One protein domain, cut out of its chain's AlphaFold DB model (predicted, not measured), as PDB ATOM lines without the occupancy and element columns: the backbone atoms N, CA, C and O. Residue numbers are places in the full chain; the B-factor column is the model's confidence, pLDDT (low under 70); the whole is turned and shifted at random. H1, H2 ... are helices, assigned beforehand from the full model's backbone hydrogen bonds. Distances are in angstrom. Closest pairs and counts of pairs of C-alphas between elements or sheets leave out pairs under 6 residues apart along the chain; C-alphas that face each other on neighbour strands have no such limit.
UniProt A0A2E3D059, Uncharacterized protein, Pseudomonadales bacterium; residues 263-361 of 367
ATOM      1  N   ALA A 263     140.760 134.123 189.055       91.00
ATOM      2  CA  ALA A 263     142.208 133.949 189.006       91.00
ATOM      3  C   ALA A 263     142.914 135.252 188.597       91.00
ATOM      4  O   ALA A 263     143.876 135.644 189.255       91.00
ATOM      5  N   THR A 264     142.379 135.984 187.604       90.31
ATOM      6  CA  THR A 264     142.906 137.315 187.251       90.31
ATOM      7  C   THR A 264     142.763 138.264 188.435       90.31
ATOM      8  O   THR A 264     143.755 138.804 188.890       90.31
ATOM      9  N   VAL A 265     141.562 138.419 189.001       92.25
ATOM     10  CA  VAL A 265     141.303 139.335 190.129       92.25
ATOM     11  C   VAL A 265     142.229 139.083 191.330       92.25
ATOM     12  O   VAL A 265     142.634 140.050 191.980       92.25
ATOM     13  N   TYR A 266     142.550 137.819 191.622       88.88
ATOM     14  CA  TYR A 266     143.370 137.417 192.767       88.88
ATOM     15  C   TYR A 266     144.884 137.592 192.527       88.88
ATOM     16  O   TYR A 266     145.579 138.083 193.415       88.88
ATOM     17  N   HIS A 267     145.398 137.235 191.341       82.62
ATOM     18  CA  HIS A 267     146.845 137.249 191.041       82.62
ATOM     19  C   HIS A 267     147.335 138.460 190.240       82.62
ATOM     20  O   HIS A 267     148.510 138.818 190.331       82.62
ATOM     21  N   GLU A 268     146.469 139.092 189.449       69.81
ATOM     22  CA  GLU A 268     146.831 140.097 188.448       69.81
ATOM     23  C   GLU A 268     146.015 141.390 188.618       69.81
ATOM     24  O   GLU A 268     144.786 141.404 188.671       69.81
ATOM     25  N   GLN A 269     146.707 142.527 188.664       65.75
ATOM     26  CA  GLN A 269     146.090 143.853 188.619       65.75
ATOM     27  C   GLN A 269     146.816 144.694 187.559       65.75
ATOM     28  O   GLN A 269     148.048 144.629 187.492       65.75
ATOM     29  N   PRO A 270     146.096 145.479 186.734       77.69
ATOM     30  CA  PRO A 270     144.679 145.836 186.863       77.69
ATOM     31  C   PRO A 270     143.700 144.871 186.164       77.69
ATOM     32  O   PRO A 270     143.942 144.404 185.052       77.69
ATOM     33  N   PHE A 271     142.533 144.659 186.778       88.69
ATOM     34  CA  PHE A 271     141.394 143.948 186.181       88.69
ATOM     35  C   PHE A 271     140.251 144.920 185.845       88.69
ATOM     36  O   PHE A 271     139.830 145.711 186.688       88.69
ATOM     37  N   THR A 272     139.710 144.848 184.623       91.31
ATOM     38  CA  THR A 272     138.571 145.682 184.192       91.31
ATOM     39  C   THR A 272     137.257 144.894 184.302       91.31
ATOM     40  O   THR A 272     137.059 143.965 183.520       91.31
ATOM     41  N   PRO A 273     136.347 145.239 185.232       93.12
ATOM     42  CA  PRO A 273     135.063 144.556 185.377       93.12
ATOM     43  C   PRO A 273     134.058 144.983 184.298       93.12
ATOM     44  O   PRO A 273     133.873 146.173 184.036       93.12
ATOM     45  N   GLU A 274     133.352 144.011 183.722       93.06
ATOM     46  CA  GLU A 274     132.317 144.216 182.698       93.06
ATOM     47  C   GLU A 274     130.915 143.834 183.197       93.06
ATOM     48  O   GLU A 274     129.918 144.430 182.781       93.06
ATOM     49  N   THR A 275     130.824 142.843 184.092       93.50
ATOM     50  CA  THR A 275     129.558 142.266 184.581       93.50
ATOM     51  C   THR A 275     129.338 142.485 186.080       93.50
ATOM     52  O   THR A 275     130.278 142.719 186.835       93.50
ATOM     53  N   GLU A 276     128.095 142.342 186.550       93.56
ATOM     54  CA  GLU A 276     127.770 142.344 187.990       93.56
ATOM     55  C   GLU A 276     128.543 141.282 188.791       93.56
ATOM     56  O   GLU A 276     128.896 141.523 189.946       93.56
ATOM     57  N   ALA A 277     128.842 140.130 188.182       94.25
ATOM     58  CA  ALA A 277     129.662 139.100 188.809       94.25
ATOM     59  C   ALA A 277     131.132 139.537 188.914       94.25
ATOM     60  O   ALA A 277     131.765 139.302 189.936       94.25
ATOM     61  N   ASP A 278     131.651 140.248 187.911       95.19
ATOM     62  CA  ASP A 278     133.018 140.781 187.911       95.19
ATOM     63  C   ASP A 278     133.219 141.807 189.042       95.19
ATOM     64  O   ASP A 278     134.238 141.794 189.735       95.19
ATOM     65  N   TYR A 279     132.227 142.675 189.273       95.19
ATOM     66  CA  TYR A 279     132.241 143.607 190.404       95.19
ATOM     67  C   TYR A 279     132.093 142.892 191.757       95.19
ATOM     68  O   TYR A 279     132.733 143.301 192.725       95.19
ATOM     69  N   ASP A 280     131.303 141.814 191.848       95.38
ATOM     70  CA  ASP A 280     131.239 140.994 193.067       95.38
ATOM     71  C   ASP A 280     132.564 140.269 193.347       95.38
ATOM     72  O   ASP A 280     132.966 140.194 194.507       95.38
ATOM     73  N   LEU A 281     133.283 139.792 192.321       95.19
ATOM     74  CA  LEU A 281     134.631 139.228 192.475       95.19
ATOM     75  C   LEU A 281     135.609 140.255 193.055       95.19
ATOM     76  O   LEU A 281     136.313 139.943 194.013       95.19
ATOM     77  N   LEU A 282     135.624 141.480 192.520       93.56
ATOM     78  CA  LEU A 282     136.463 142.572 193.026       93.56
ATOM     79  C   LEU A 282     136.134 142.927 194.485       93.56
ATOM     80  O   LEU A 282     137.037 143.005 195.321       93.56
ATOM     81  N   LEU A 283     134.845 143.077 194.809       92.88
ATOM     82  CA  LEU A 283     134.376 143.302 196.180       92.88
ATOM     83  C   LEU A 283     134.808 142.167 197.112       92.88
ATOM     84  O   LEU A 283     135.379 142.431 198.166       92.88
ATOM     85  N   ARG A 284     134.584 140.909 196.711       92.62
ATOM     86  CA  ARG A 284     134.999 139.730 197.483       92.62
ATOM     87  C   ARG A 284     136.492 139.734 197.736       92.62
ATOM     88  O   ARG A 284     136.875 139.545 198.876       92.62
ATOM     89  N   ASN A 285     137.308 139.956 196.709       91.62
ATOM     90  CA  ASN A 285     138.762 139.906 196.827       91.62
ATOM     91  C   ASN A 285     139.291 140.963 197.807       91.62
ATOM     92  O   ASN A 285     140.197 140.691 198.583       91.62
ATOM     93  N   LYS A 286     138.680 142.154 197.827       88.25
ATOM     94  CA  LYS A 286     139.058 143.227 198.756       88.25
ATOM     95  C   LYS A 286     138.521 143.046 200.181       88.25
ATOM     96  O   LYS A 286     139.162 143.472 201.133       88.25
ATOM     97  N   GLU A 287     137.354 142.427 200.341       88.12
ATOM     98  CA  GLU A 287     136.781 142.061 201.648       88.12
ATOM     99  C   GLU A 287     137.382 140.772 202.236       88.12
ATOM    100  O   GLU A 287     137.036 140.377 203.352       88.12
ATOM    101  N   HIS A 288     138.222 140.067 201.478       85.75
ATOM    102  CA  HIS A 288     138.728 138.753 201.833       85.75
ATOM    103  C   HIS A 288     140.016 138.836 202.663       85.75
ATOM    104  O   HIS A 288     141.065 139.242 202.178       85.75
ATOM    105  N   GLU A 289     139.935 138.372 203.912       79.75
ATOM    106  CA  GLU A 289     141.075 138.240 204.836       79.75
ATOM    107  C   GLU A 289     141.583 136.782 204.965       79.75
ATOM    108  O   GLU A 289     142.380 136.480 205.855       79.75
ATOM    109  N   GLY A 290     141.069 135.859 204.144       85.06
ATOM    110  CA  GLY A 290     141.320 134.414 204.243       85.06
ATOM    111  C   GLY A 290     142.446 133.905 203.338       85.06
ATOM    112  O   GLY A 290     143.382 134.634 203.015       85.06
ATOM    113  N   SER A 291     142.359 132.631 202.942       90.81
ATOM    114  CA  SER A 291     143.248 132.036 201.929       90.81
ATOM    115  C   SER A 291     142.584 131.952 200.550       90.81
ATOM    116  O   SER A 291     141.355 131.916 200.447       90.81
ATOM    117  N   GLU A 292     143.378 131.817 199.486       90.50
ATOM    118  CA  GLU A 292     142.892 131.676 198.105       90.50
ATOM    119  C   GLU A 292     141.846 130.556 197.987       90.50
ATOM    120  O   GLU A 292     140.789 130.712 197.374       90.50
ATOM    121  N   SER A 293     142.095 129.442 198.673       91.50
ATOM    122  CA  SER A 293     141.178 128.309 198.780       91.50
ATOM    123  C   SER A 293     139.810 128.702 199.343       91.50
ATOM    124  O   SER A 293     138.776 128.218 198.880       91.50
ATOM    125  N   GLU A 294     139.767 129.591 200.334       93.25
ATOM    126  CA  GLU A 294     138.521 130.103 200.906       93.25
ATOM    127  C   GLU A 294     137.841 131.125 199.984       93.25
ATOM    128  O   GLU A 294     136.611 131.094 199.862       93.25
ATOM    129  N   PHE A 295     138.597 131.992 199.302       94.38
ATOM    130  CA  PHE A 295     138.071 132.907 198.279       94.38
ATOM    131  C   PHE A 295     137.365 132.127 197.160       94.38
ATOM    132  O   PHE A 295     136.167 132.317 196.920       94.38
ATOM    133  N   VAL A 296     138.062 131.166 196.553       94.94
ATOM    134  CA  VAL A 296     137.548 130.357 195.441       94.94
ATOM    135  C   VAL A 296     136.389 129.457 195.881       94.94
ATOM    136  O   VAL A 296     135.367 129.390 195.195       94.94
ATOM    137  N   ALA A 297     136.465 128.822 197.056       94.81
ATOM    138  CA  ALA A 297     135.358 128.013 197.578       94.81
ATOM    139  C   ALA A 297     134.070 128.827 197.802       94.81
ATOM    140  O   ALA A 297     132.966 128.299 197.631       94.81
ATOM    141  N   ASN A 298     134.184 130.106 198.175       93.81
ATOM    142  CA  ASN A 298     133.033 131.002 198.299       93.81
ATOM    143  C   ASN A 298     132.432 131.386 196.941       93.81
ATOM    144  O   ASN A 298     131.214 131.559 196.863       93.81
ATOM    145  N   ILE A 299     133.244 131.484 195.885       95.62
ATOM    146  CA  ILE A 299     132.770 131.713 194.513       95.62
ATOM    147  C   ILE A 299     131.974 130.496 194.034       95.62
ATOM    148  O   ILE A 299     130.799 130.642 193.694       95.62
ATOM    149  N   VAL A 300     132.549 129.289 194.115       95.50
ATOM    150  CA  VAL A 300     131.859 128.046 193.717       95.50
ATOM    151  C   VAL A 300     130.524 127.901 194.458       95.50
ATOM    152  O   VAL A 300     129.487 127.709 193.832       95.50
ATOM    153  N   ARG A 301     130.499 128.116 195.781       94.00
ATOM    154  CA  ARG A 301     129.259 128.060 196.582       94.00
ATOM    155  C   ARG A 301     128.158 129.035 196.164       94.00
ATOM    156  O   ARG A 301     127.023 128.825 196.574       94.00
ATOM    157  N   ARG A 302     128.463 130.119 195.450       93.31
ATOM    158  CA  ARG A 302     127.515 131.213 195.149       93.31
ATOM    159  C   ARG A 302     127.139 131.332 193.677       93.31
ATOM    160  O   ARG A 302     126.169 132.016 193.365       93.31
ATOM    161  N   TYR A 303     127.908 130.689 192.805       94.75
ATOM    162  CA  TYR A 303     127.766 130.774 191.353       94.75
ATOM    163  C   TYR A 303     127.606 129.408 190.674       94.75
ATOM    164  O   TYR A 303     127.471 129.355 189.458       94.75
ATOM    165  N   LEU A 304     127.597 128.306 191.432       94.38
ATOM    166  CA  LEU A 304     127.338 126.973 190.884       94.38
ATOM    167  C   LEU A 304     125.855 126.721 190.566       94.38
ATOM    168  O   LEU A 304     125.555 126.025 189.601       94.38
ATOM    169  N   LEU A 305     124.937 127.260 191.375       92.88
ATOM    170  CA  LEU A 305     123.498 127.089 191.170       92.88
ATOM    171  C   LEU A 305     122.919 128.263 190.362       92.88
ATOM    172  O   LEU A 305     123.081 129.417 190.775       92.88
ATOM    173  N   PRO A 306     122.238 127.999 189.233       88.38
ATOM    174  CA  PRO A 306     121.434 129.000 188.551       88.38
ATOM    175  C   PRO A 306     120.091 129.208 189.265       88.38
ATOM    176  O   PRO A 306     119.591 128.327 189.964       88.38
ATOM    177  N   ASN A 307     119.467 130.365 189.045       86.94
ATOM    178  CA  ASN A 307     118.074 130.592 189.423       86.94
ATOM    179  C   ASN A 307     117.089 129.901 188.452       86.94
ATOM    180  O   ASN A 307     117.483 129.272 187.470       86.94
ATOM    181  N   ALA A 308     115.784 130.067 188.695       85.62
ATOM    182  CA  ALA A 308     114.721 129.526 187.841       85.62
ATOM    183  C   ALA A 308     114.771 129.983 186.362       85.62
ATOM    184  O   ALA A 308     114.238 129.282 185.501       85.62
ATOM    185  N   ASP A 309     115.418 131.115 186.063       86.69
ATOM    186  CA  ASP A 309     115.624 131.650 184.709       86.69
ATOM    187  C   ASP A 309     116.975 131.222 184.090       86.69
ATOM    188  O   ASP A 309     117.324 131.658 182.991       86.69
ATOM    189  N   GLY A 310     117.750 130.373 184.775       85.06
ATOM    190  CA  GLY A 310     119.060 129.889 184.325       85.06
ATOM    191  C   GLY A 310     120.247 130.791 184.684       85.06
ATOM    192  O   GLY A 310     121.356 130.515 184.246       85.06
ATOM    193  N   GLN A 311     120.047 131.855 185.467       85.75
ATOM    194  CA  GLN A 311     121.072 132.859 185.776       85.75
ATOM    195  C   GLN A 311     121.841 132.519 187.059       85.75
ATOM    196  O   GLN A 311     121.244 132.431 188.135       85.75
ATOM    197  N   VAL A 312     123.167 132.402 186.981       85.75
ATOM    198  CA  VAL A 312     124.030 132.253 188.169       85.75
ATOM    199  C   VAL A 312     124.254 133.587 188.893       85.75
ATOM    200  O   VAL A 312     124.252 134.660 188.291       85.75
ATOM    201  N   GLY A 313     124.480 133.540 190.210       86.50
ATOM    202  CA  GLY A 313     124.938 134.703 190.983       86.50
ATOM    203  C   GLY A 313     123.893 135.777 191.312       86.50
ATOM    204  O   GLY A 313     124.236 136.757 191.977       86.50
ATOM    205  N   VAL A 314     122.625 135.605 190.924       87.50
ATOM    206  CA  VAL A 314     121.535 136.554 191.238       87.50
ATOM    207  C   VAL A 314     121.447 136.808 192.745       87.50
ATOM    208  O   VAL A 314     121.541 137.951 193.188       87.50
ATOM    209  N   THR A 315     121.430 135.742 193.545       87.31
ATOM    210  CA  THR A 315     121.465 135.789 195.014       87.31
ATOM    211  C   THR A 315     122.685 136.540 195.567       87.31
ATOM    212  O   THR A 315     122.597 137.217 196.594       87.31
ATOM    213  N   ALA A 316     123.846 136.459 194.905       89.38
ATOM    214  CA  ALA A 316     125.034 137.209 195.313       89.38
ATOM    215  C   ALA A 316     124.834 138.720 195.092       89.38
ATOM    216  O   ALA A 316     125.060 139.500 196.022       89.38
ATOM    217  N   SER A 317     124.313 139.115 193.926       91.06
ATOM    218  CA  SER A 317     123.955 140.507 193.603       91.06
ATOM    219  C   SER A 317     122.854 141.056 194.528       91.06
ATOM    220  O   SER A 317     122.960 142.177 195.032       91.06
ATOM    221  N   GLU A 318     121.837 140.262 194.874       88.88
ATOM    222  CA  GLU A 318     120.816 140.648 195.862       88.88
ATOM    223  C   GLU A 318     121.385 140.844 197.274       88.88
ATOM    224  O   GLU A 318     121.029 141.802 197.969       88.88
ATOM    225  N   GLN A 319     122.331 140.004 197.699       89.19
ATOM    226  CA  GLN A 319     123.015 140.213 198.975       89.19
ATOM    227  C   GLN A 319     123.862 141.498 198.956       89.19
ATOM    228  O   GLN A 319     123.814 142.254 199.931       89.19
ATOM    229  N   ARG A 320     124.539 141.832 197.844       91.81
ATOM    230  CA  ARG A 320     125.211 143.140 197.672       91.81
ATOM    231  C   ARG A 320     124.233 144.316 197.676       91.81
ATOM    232  O   ARG A 320     124.503 145.330 198.319       91.81
ATOM    233  N   ARG A 321     123.045 144.165 197.081       91.38
ATOM    234  CA  ARG A 321     121.957 145.162 197.142       91.38
ATOM    235  C   ARG A 321     121.576 145.500 198.584       91.38
ATOM    236  O   ARG A 321     121.354 146.666 198.895       91.38
ATOM    237  N   SER A 322     121.556 144.513 199.484       87.00
ATOM    238  CA  SER A 322     121.293 144.759 200.911       87.00
ATOM    239  C   SER A 322     122.391 145.598 201.588       87.00
ATOM    240  O   SER A 322     122.086 146.449 202.424       87.00
ATOM    241  N   GLN A 323     123.654 145.444 201.178       87.69
ATOM    242  CA  GLN A 323     124.800 146.181 201.727       87.69
ATOM    243  C   GLN A 323     124.829 147.655 201.298       87.69
ATOM    244  O   GLN A 323     125.332 148.495 202.047       87.69
ATOM    245  N   LEU A 324     124.192 148.014 200.174       84.75
ATOM    246  CA  LEU A 324     123.950 149.417 199.811       84.75
ATOM    247  C   LEU A 324     123.167 150.181 200.893       84.75
ATOM    248  O   LEU A 324     123.243 151.402 200.933       84.75
ATOM    249  N   THR A 325     122.477 149.507 201.822       77.56
ATOM    250  CA  THR A 325     121.856 150.180 202.978       77.56
ATOM    251  C   THR A 325     122.863 150.730 203.994       77.56
ATOM    252  O   THR A 325     122.551 151.701 204.678       77.56
ATOM    253  N   HIS A 326     124.092 150.205 204.064       73.19
ATOM    254  CA  HIS A 326     125.173 150.858 204.816       73.19
ATOM    255  C   HIS A 326     125.550 152.198 204.171       73.19
ATOM    256  O   HIS A 326     125.860 153.180 204.844       73.19
ATOM    257  N   TYR A 327     125.441 152.237 202.845       68.12
ATOM    258  CA  TYR A 327     125.527 153.424 202.023       68.12
ATOM    259  C   TYR A 327     124.174 154.097 201.816       68.12
ATOM    260  O   TYR A 327     124.099 154.859 200.861       68.12
ATOM    261  N   ALA A 328     123.165 153.903 202.701       65.12
ATOM    262  CA  ALA A 328     121.899 154.674 202.759       65.12
ATOM    263  C   ALA A 328     122.152 156.147 203.169       65.12
ATOM    264  O   ALA A 328     121.491 156.762 204.013       65.12
ATOM    265  N   LYS A 329     123.204 156.646 202.534       55.53
ATOM    266  CA  LYS A 329     124.073 157.783 202.649       55.53
ATOM    267  C   LYS A 329     123.791 158.706 201.476       55.53
ATOM    268  O   LYS A 329     123.989 159.854 201.796       55.53
ATOM    269  N   GLU A 330     123.306 158.308 200.268       54.84
ATOM    270  CA  GLU A 330     122.730 159.142 199.154       54.84
ATOM    271  C   GLU A 330     121.546 158.658 198.348       54.84
ATOM    272  O   GLU A 330     121.670 157.843 197.442       54.84
ATOM    273  N   GLY A 331     120.503 159.474 198.434       55.62
ATOM    274  CA  GLY A 331     119.611 159.823 197.342       55.62
ATOM    275  C   GLY A 331     120.155 159.527 195.946       55.62
ATOM    276  O   GLY A 331     120.742 160.375 195.289       55.62
ATOM    277  N   LYS A 332     119.886 158.304 195.486       56.47
ATOM    278  CA  LYS A 332     120.301 157.785 194.186       56.47
ATOM    279  C   LYS A 332     121.784 158.004 193.859       56.47
ATOM    280  O   LYS A 332     122.103 158.615 192.843       56.47
ATOM    281  N   PHE A 333     122.642 157.334 194.631       61.78
ATOM    282  CA  PHE A 333     123.923 156.810 194.130       61.78
ATOM    283  C   PHE A 333     125.156 157.763 194.249       61.78
ATOM    284  O   PHE A 333     125.963 157.917 193.333       61.78
ATOM    285  N   GLY A 334     125.315 158.363 195.451       60.22
ATOM    286  CA  GLY A 334     126.395 159.282 195.930       60.22
ATOM    287  C   GLY A 334     126.562 159.401 197.490       60.22
ATOM    288  O   GLY A 334     126.512 158.369 198.164       60.22
ATOM    289  N   PHE A 335     126.657 160.614 198.105       47.81
ATOM    290  CA  PHE A 335     126.494 160.905 199.581       47.81
ATOM    291  C   PHE A 335     125.409 162.024 199.993       47.81
ATOM    292  O   PHE A 335     125.792 163.154 200.265       47.81
ATOM    293  N   GLY A 336     124.083 161.740 200.122       56.44
ATOM    294  CA  GLY A 336     122.882 162.503 200.634       56.44
ATOM    295  C   GLY A 336     121.470 161.774 200.846       56.44
ATOM    296  O   GLY A 336     120.463 162.220 200.305       56.44
ATOM    297  N   HIS A 337     121.366 160.631 201.573       55.06
ATOM    298  CA  HIS A 337     120.240 159.681 201.940       55.06
ATOM    299  C   HIS A 337     119.202 159.047 200.926       55.06
ATOM    300  O   HIS A 337     118.295 159.725 200.443       55.06
ATOM    301  N   GLU A 338     119.255 157.716 200.668       70.12
ATOM    302  CA  GLU A 338     118.395 156.901 199.751       70.12
ATOM    303  C   GLU A 338     116.996 156.524 200.282       70.12
ATOM    304  O   GLU A 338     116.778 156.355 201.481       70.12
ATOM    305  N   LYS A 339     116.064 156.196 199.367       73.38
ATOM    306  CA  LYS A 339     114.860 155.412 199.701       73.38
ATOM    307  C   LYS A 339     115.102 153.915 199.508       73.38
ATOM    308  O   LYS A 339     115.689 153.500 198.514       73.38
ATOM    309  N   ALA A 340     114.497 153.096 200.372       76.56
ATOM    310  CA  ALA A 340     114.486 151.634 200.236       76.56
ATOM    311  C   ALA A 340     113.993 151.156 198.854       76.56
ATOM    312  O   ALA A 340     114.522 150.190 198.321       76.56
ATOM    313  N   LYS A 341     113.035 151.874 198.247       81.75
ATOM    314  CA  LYS A 341     112.581 151.617 196.873       81.75
ATOM    315  C   LYS A 341     113.707 151.783 195.842       81.75
ATOM    316  O   LYS A 341     113.827 150.963 194.947       81.75
ATOM    317  N   ASP A 342     114.526 152.822 195.977       82.88
ATOM    318  CA  ASP A 342     115.579 153.128 195.007       82.88
ATOM    319  C   ASP A 342     116.722 152.101 195.091       82.88
ATOM    320  O   ASP A 342     117.219 151.660 194.060       82.88
ATOM    321  N   ILE A 343     117.070 151.651 196.304       83.50
ATOM    322  CA  ILE A 343     117.997 150.526 196.527       83.50
ATOM    323  C   ILE A 343     117.406 149.218 195.976       83.50
ATOM    324  O   ILE A 343     118.097 148.466 195.293       83.50
ATOM    325  N   ALA A 344     116.118 148.954 196.226       83.88
ATOM    326  CA  ALA A 344     115.430 147.774 195.704       83.88
ATOM    327  C   ALA A 344     115.372 147.748 194.164       83.88
ATOM    328  O   ALA A 344     115.424 146.666 193.587       83.88
ATOM    329  N   GLU A 345     115.327 148.905 193.498       86.94
ATOM    330  CA  GLU A 345     115.267 149.038 192.032       86.94
ATOM    331  C   GLU A 345     116.643 149.163 191.336       86.94
ATOM    332  O   GLU A 345     116.677 149.214 190.110       86.94
ATOM    333  N   GLN A 346     117.775 149.192 192.057       89.69
ATOM    334  CA  GLN A 346     119.126 149.303 191.467       89.69
ATOM    335  C   GLN A 346     119.445 148.092 190.556       89.69
ATOM    336  O   GLN A 346     119.577 146.982 191.072       89.69
ATOM    337  N   PRO A 347     119.579 148.229 189.222       89.56
ATOM    338  CA  PRO A 347     119.874 147.086 188.353       89.56
ATOM    339  C   PRO A 347     121.273 146.481 188.563       89.56
ATOM    340  O   PRO A 347     121.441 145.299 188.285       89.56
ATOM    341  N   ALA A 348     122.250 147.255 189.049       92.31
ATOM    342  CA  ALA A 348     123.653 146.847 189.153       92.31
ATOM    343  C   ALA A 348     124.250 147.127 190.556       92.31
ATOM    344  O   ALA A 348     125.050 148.056 190.724       92.31
ATOM    345  N   PRO A 349     123.804 146.417 191.612       93.75
ATOM    346  CA  PRO A 349     124.212 146.705 192.985       93.75
ATOM    347  C   PRO A 349     125.677 146.373 193.303       93.75
ATOM    348  O   PRO A 349     126.253 147.063 194.145       93.75
ATOM    349  N   CYS A 350     126.295 145.372 192.667       95.00
ATOM    350  CA  CYS A 350     127.716 145.066 192.875       95.00
ATOM    351  C   CYS A 350     128.591 146.190 192.316       95.00
ATOM    352  O   CYS A 350     129.472 146.703 193.012       95.00
ATOM    353  N   ARG A 351     128.300 146.633 191.088       94.31
ATOM    354  CA  ARG A 351     128.958 147.783 190.459       94.31
ATOM    355  C   ARG A 351     128.854 149.038 191.315       94.31
ATOM    356  O   ARG A 351     129.859 149.690 191.588       94.31
ATOM    357  N   GLU A 352     127.637 149.363 191.735       91.94
ATOM    358  CA  GLU A 352     127.342 150.536 192.556       91.94
ATOM    359  C   GLU A 352     128.152 150.531 193.863       91.94
ATOM    360  O   GLU A 352     128.750 151.538 194.244       91.94
ATOM    361  N   LEU A 353     128.209 149.379 194.534       91.00
ATOM    362  CA  LEU A 353     128.942 149.202 195.782       91.00
ATOM    363  C   LEU A 353     130.463 149.355 195.581       91.00
ATOM    364  O   LEU A 353     131.114 150.045 196.367       91.00
ATOM    365  N   TRP A 354     131.016 148.791 194.501       90.69
ATOM    366  CA  TRP A 354     132.433 148.933 194.146       90.69
ATOM    367  C   TRP A 354     132.816 150.387 193.830       90.69
ATOM    368  O   TRP A 354     133.766 150.922 194.409       90.69
ATOM    369  N   GLU A 355     132.043 151.071 192.977       89.25
ATOM    370  CA  GLU A 355     132.296 152.475 192.617       89.25
ATOM    371  C   GLU A 355     132.253 153.416 193.835       89.25
ATOM    372  O   GLU A 355     132.966 154.419 193.868       89.25
ATOM    373  N   ARG A 356     131.425 153.121 194.843       85.44
ATOM    374  CA  ARG A 356     131.366 153.876 196.108       85.44
ATOM    375  C   ARG A 356     132.569 153.633 196.998       85.44
ATOM    376  O   ARG A 356     133.129 154.582 197.537       85.44
ATOM    377  N   MET A 357     132.960 152.377 197.141       85.44
ATOM    378  CA  MET A 357     134.073 151.978 197.990       85.44
ATOM    379  C   MET A 357     135.411 152.544 197.472       85.44
ATOM    380  O   MET A 357     136.250 152.934 198.285       85.44
ATOM    381  N   LEU A 358     135.580 152.687 196.148       84.06
ATOM    382  CA  LEU A 358     136.695 153.443 195.551       84.06
ATOM    383  C   LEU A 358     136.614 154.959 195.829       84.06
ATOM    384  O   LEU A 358     137.637 155.595 196.057       84.06
ATOM    385  N   LYS A 359     135.412 155.557 195.853       81.06
ATOM    386  CA  LYS A 359     135.224 156.985 196.194       81.06
ATOM    387  C   LYS A 359     135.496 157.283 197.675       81.06
ATOM    388  O   LYS A 359     135.944 158.381 197.988       81.06
ATOM    389  N   GLU A 360     135.222 156.338 198.578       76.50
ATOM    390  CA  GLU A 360     135.569 156.454 200.004       76.50
ATOM    391  C   GLU A 360     137.066 156.268 200.280       76.50
ATOM    392  O   GLU A 360     137.578 156.873 201.220       76.50
ATOM    393  N   ASN A 361     137.767 155.482 199.456       74.50
ATOM    394  CA  ASN A 361     139.182 155.150 199.635       74.50
ATOM    395  C   ASN A 361     139.984 155.465 198.353       74.50
ATOM    396  O   ASN A 361     140.427 154.547 197.662       74.50
TER     397      ASN A 361
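What this domain is: This is residues 263 to 361 of the 367 residues of an uncharacterized protein of Pseudomonadales bacterium (UniProt A0A2E3D059). Three helices, H2, H4 and H6, meet at steep angles in the middle, with H1 and H3 towards one end of the domain and the short H5 with the loop of residues 324 to 339 at the other. The printed part has 99 residues with six named helices, H1 to H6 in order, and no named strand. It is all helix and compact, with a radius of gyration of the C-alphas of 14.0 A and spans of 38 by 36 by 23 A.

Where its parts are: H2, residues 276 to 287, runs 16.4 A from C-alpha 276 at (127.770, 142.344, 187.990). H3, residues 292 to 303, is 16.6 A long, and H6, residues 349 to 360, is 16.5 A long and ends with C-alpha 360 at (135.569, 156.454, 200.004). H4, residues 314 to 323, is 14.6 A long. H1, residues 263 to 267, and H5, residues 340 to 344, are short.

How they stand to each other: H2 touches H6, whose residues 349 to 354 alone take part, at a steep tilt of 43 degrees, the same way; the closest C-alphas, Tyr 279 and Arg 351, are 5.3 A apart. H2 touches H4 with residues 276 to 280 alone, at a steep tilt of 53 degrees; the closest C-alphas, Glu 276 and Ser 317, are 7.0 A apart. H4 and H6 touch, closest at the C-alphas of Arg 321 and Pro 349, 5.0 A. H1 touches H2, closest at the C-alphas of Val 265 and Leu 282, 6.5 A. H3 is close to H2 but not clearly touching, with the C-alphas of Asn 285 and Phe 295 closest at 7.2 A. H5 only just touches H4, with 3 pairs of C-alphas within 8 A, the closest being Arg 321 and Ile 343 at 6.7 A. In all six helices every O i to N i+4 pair is within hydrogen-bond range.

The domain as a whole: The C-alphas farthest apart, Ser 293 and Gly 336, are 38.8 A from each other. The printed part has no cut, and the link from H4 to H5 is long. Residues 268 to 269 and 327 to 337 have pLDDT under 70.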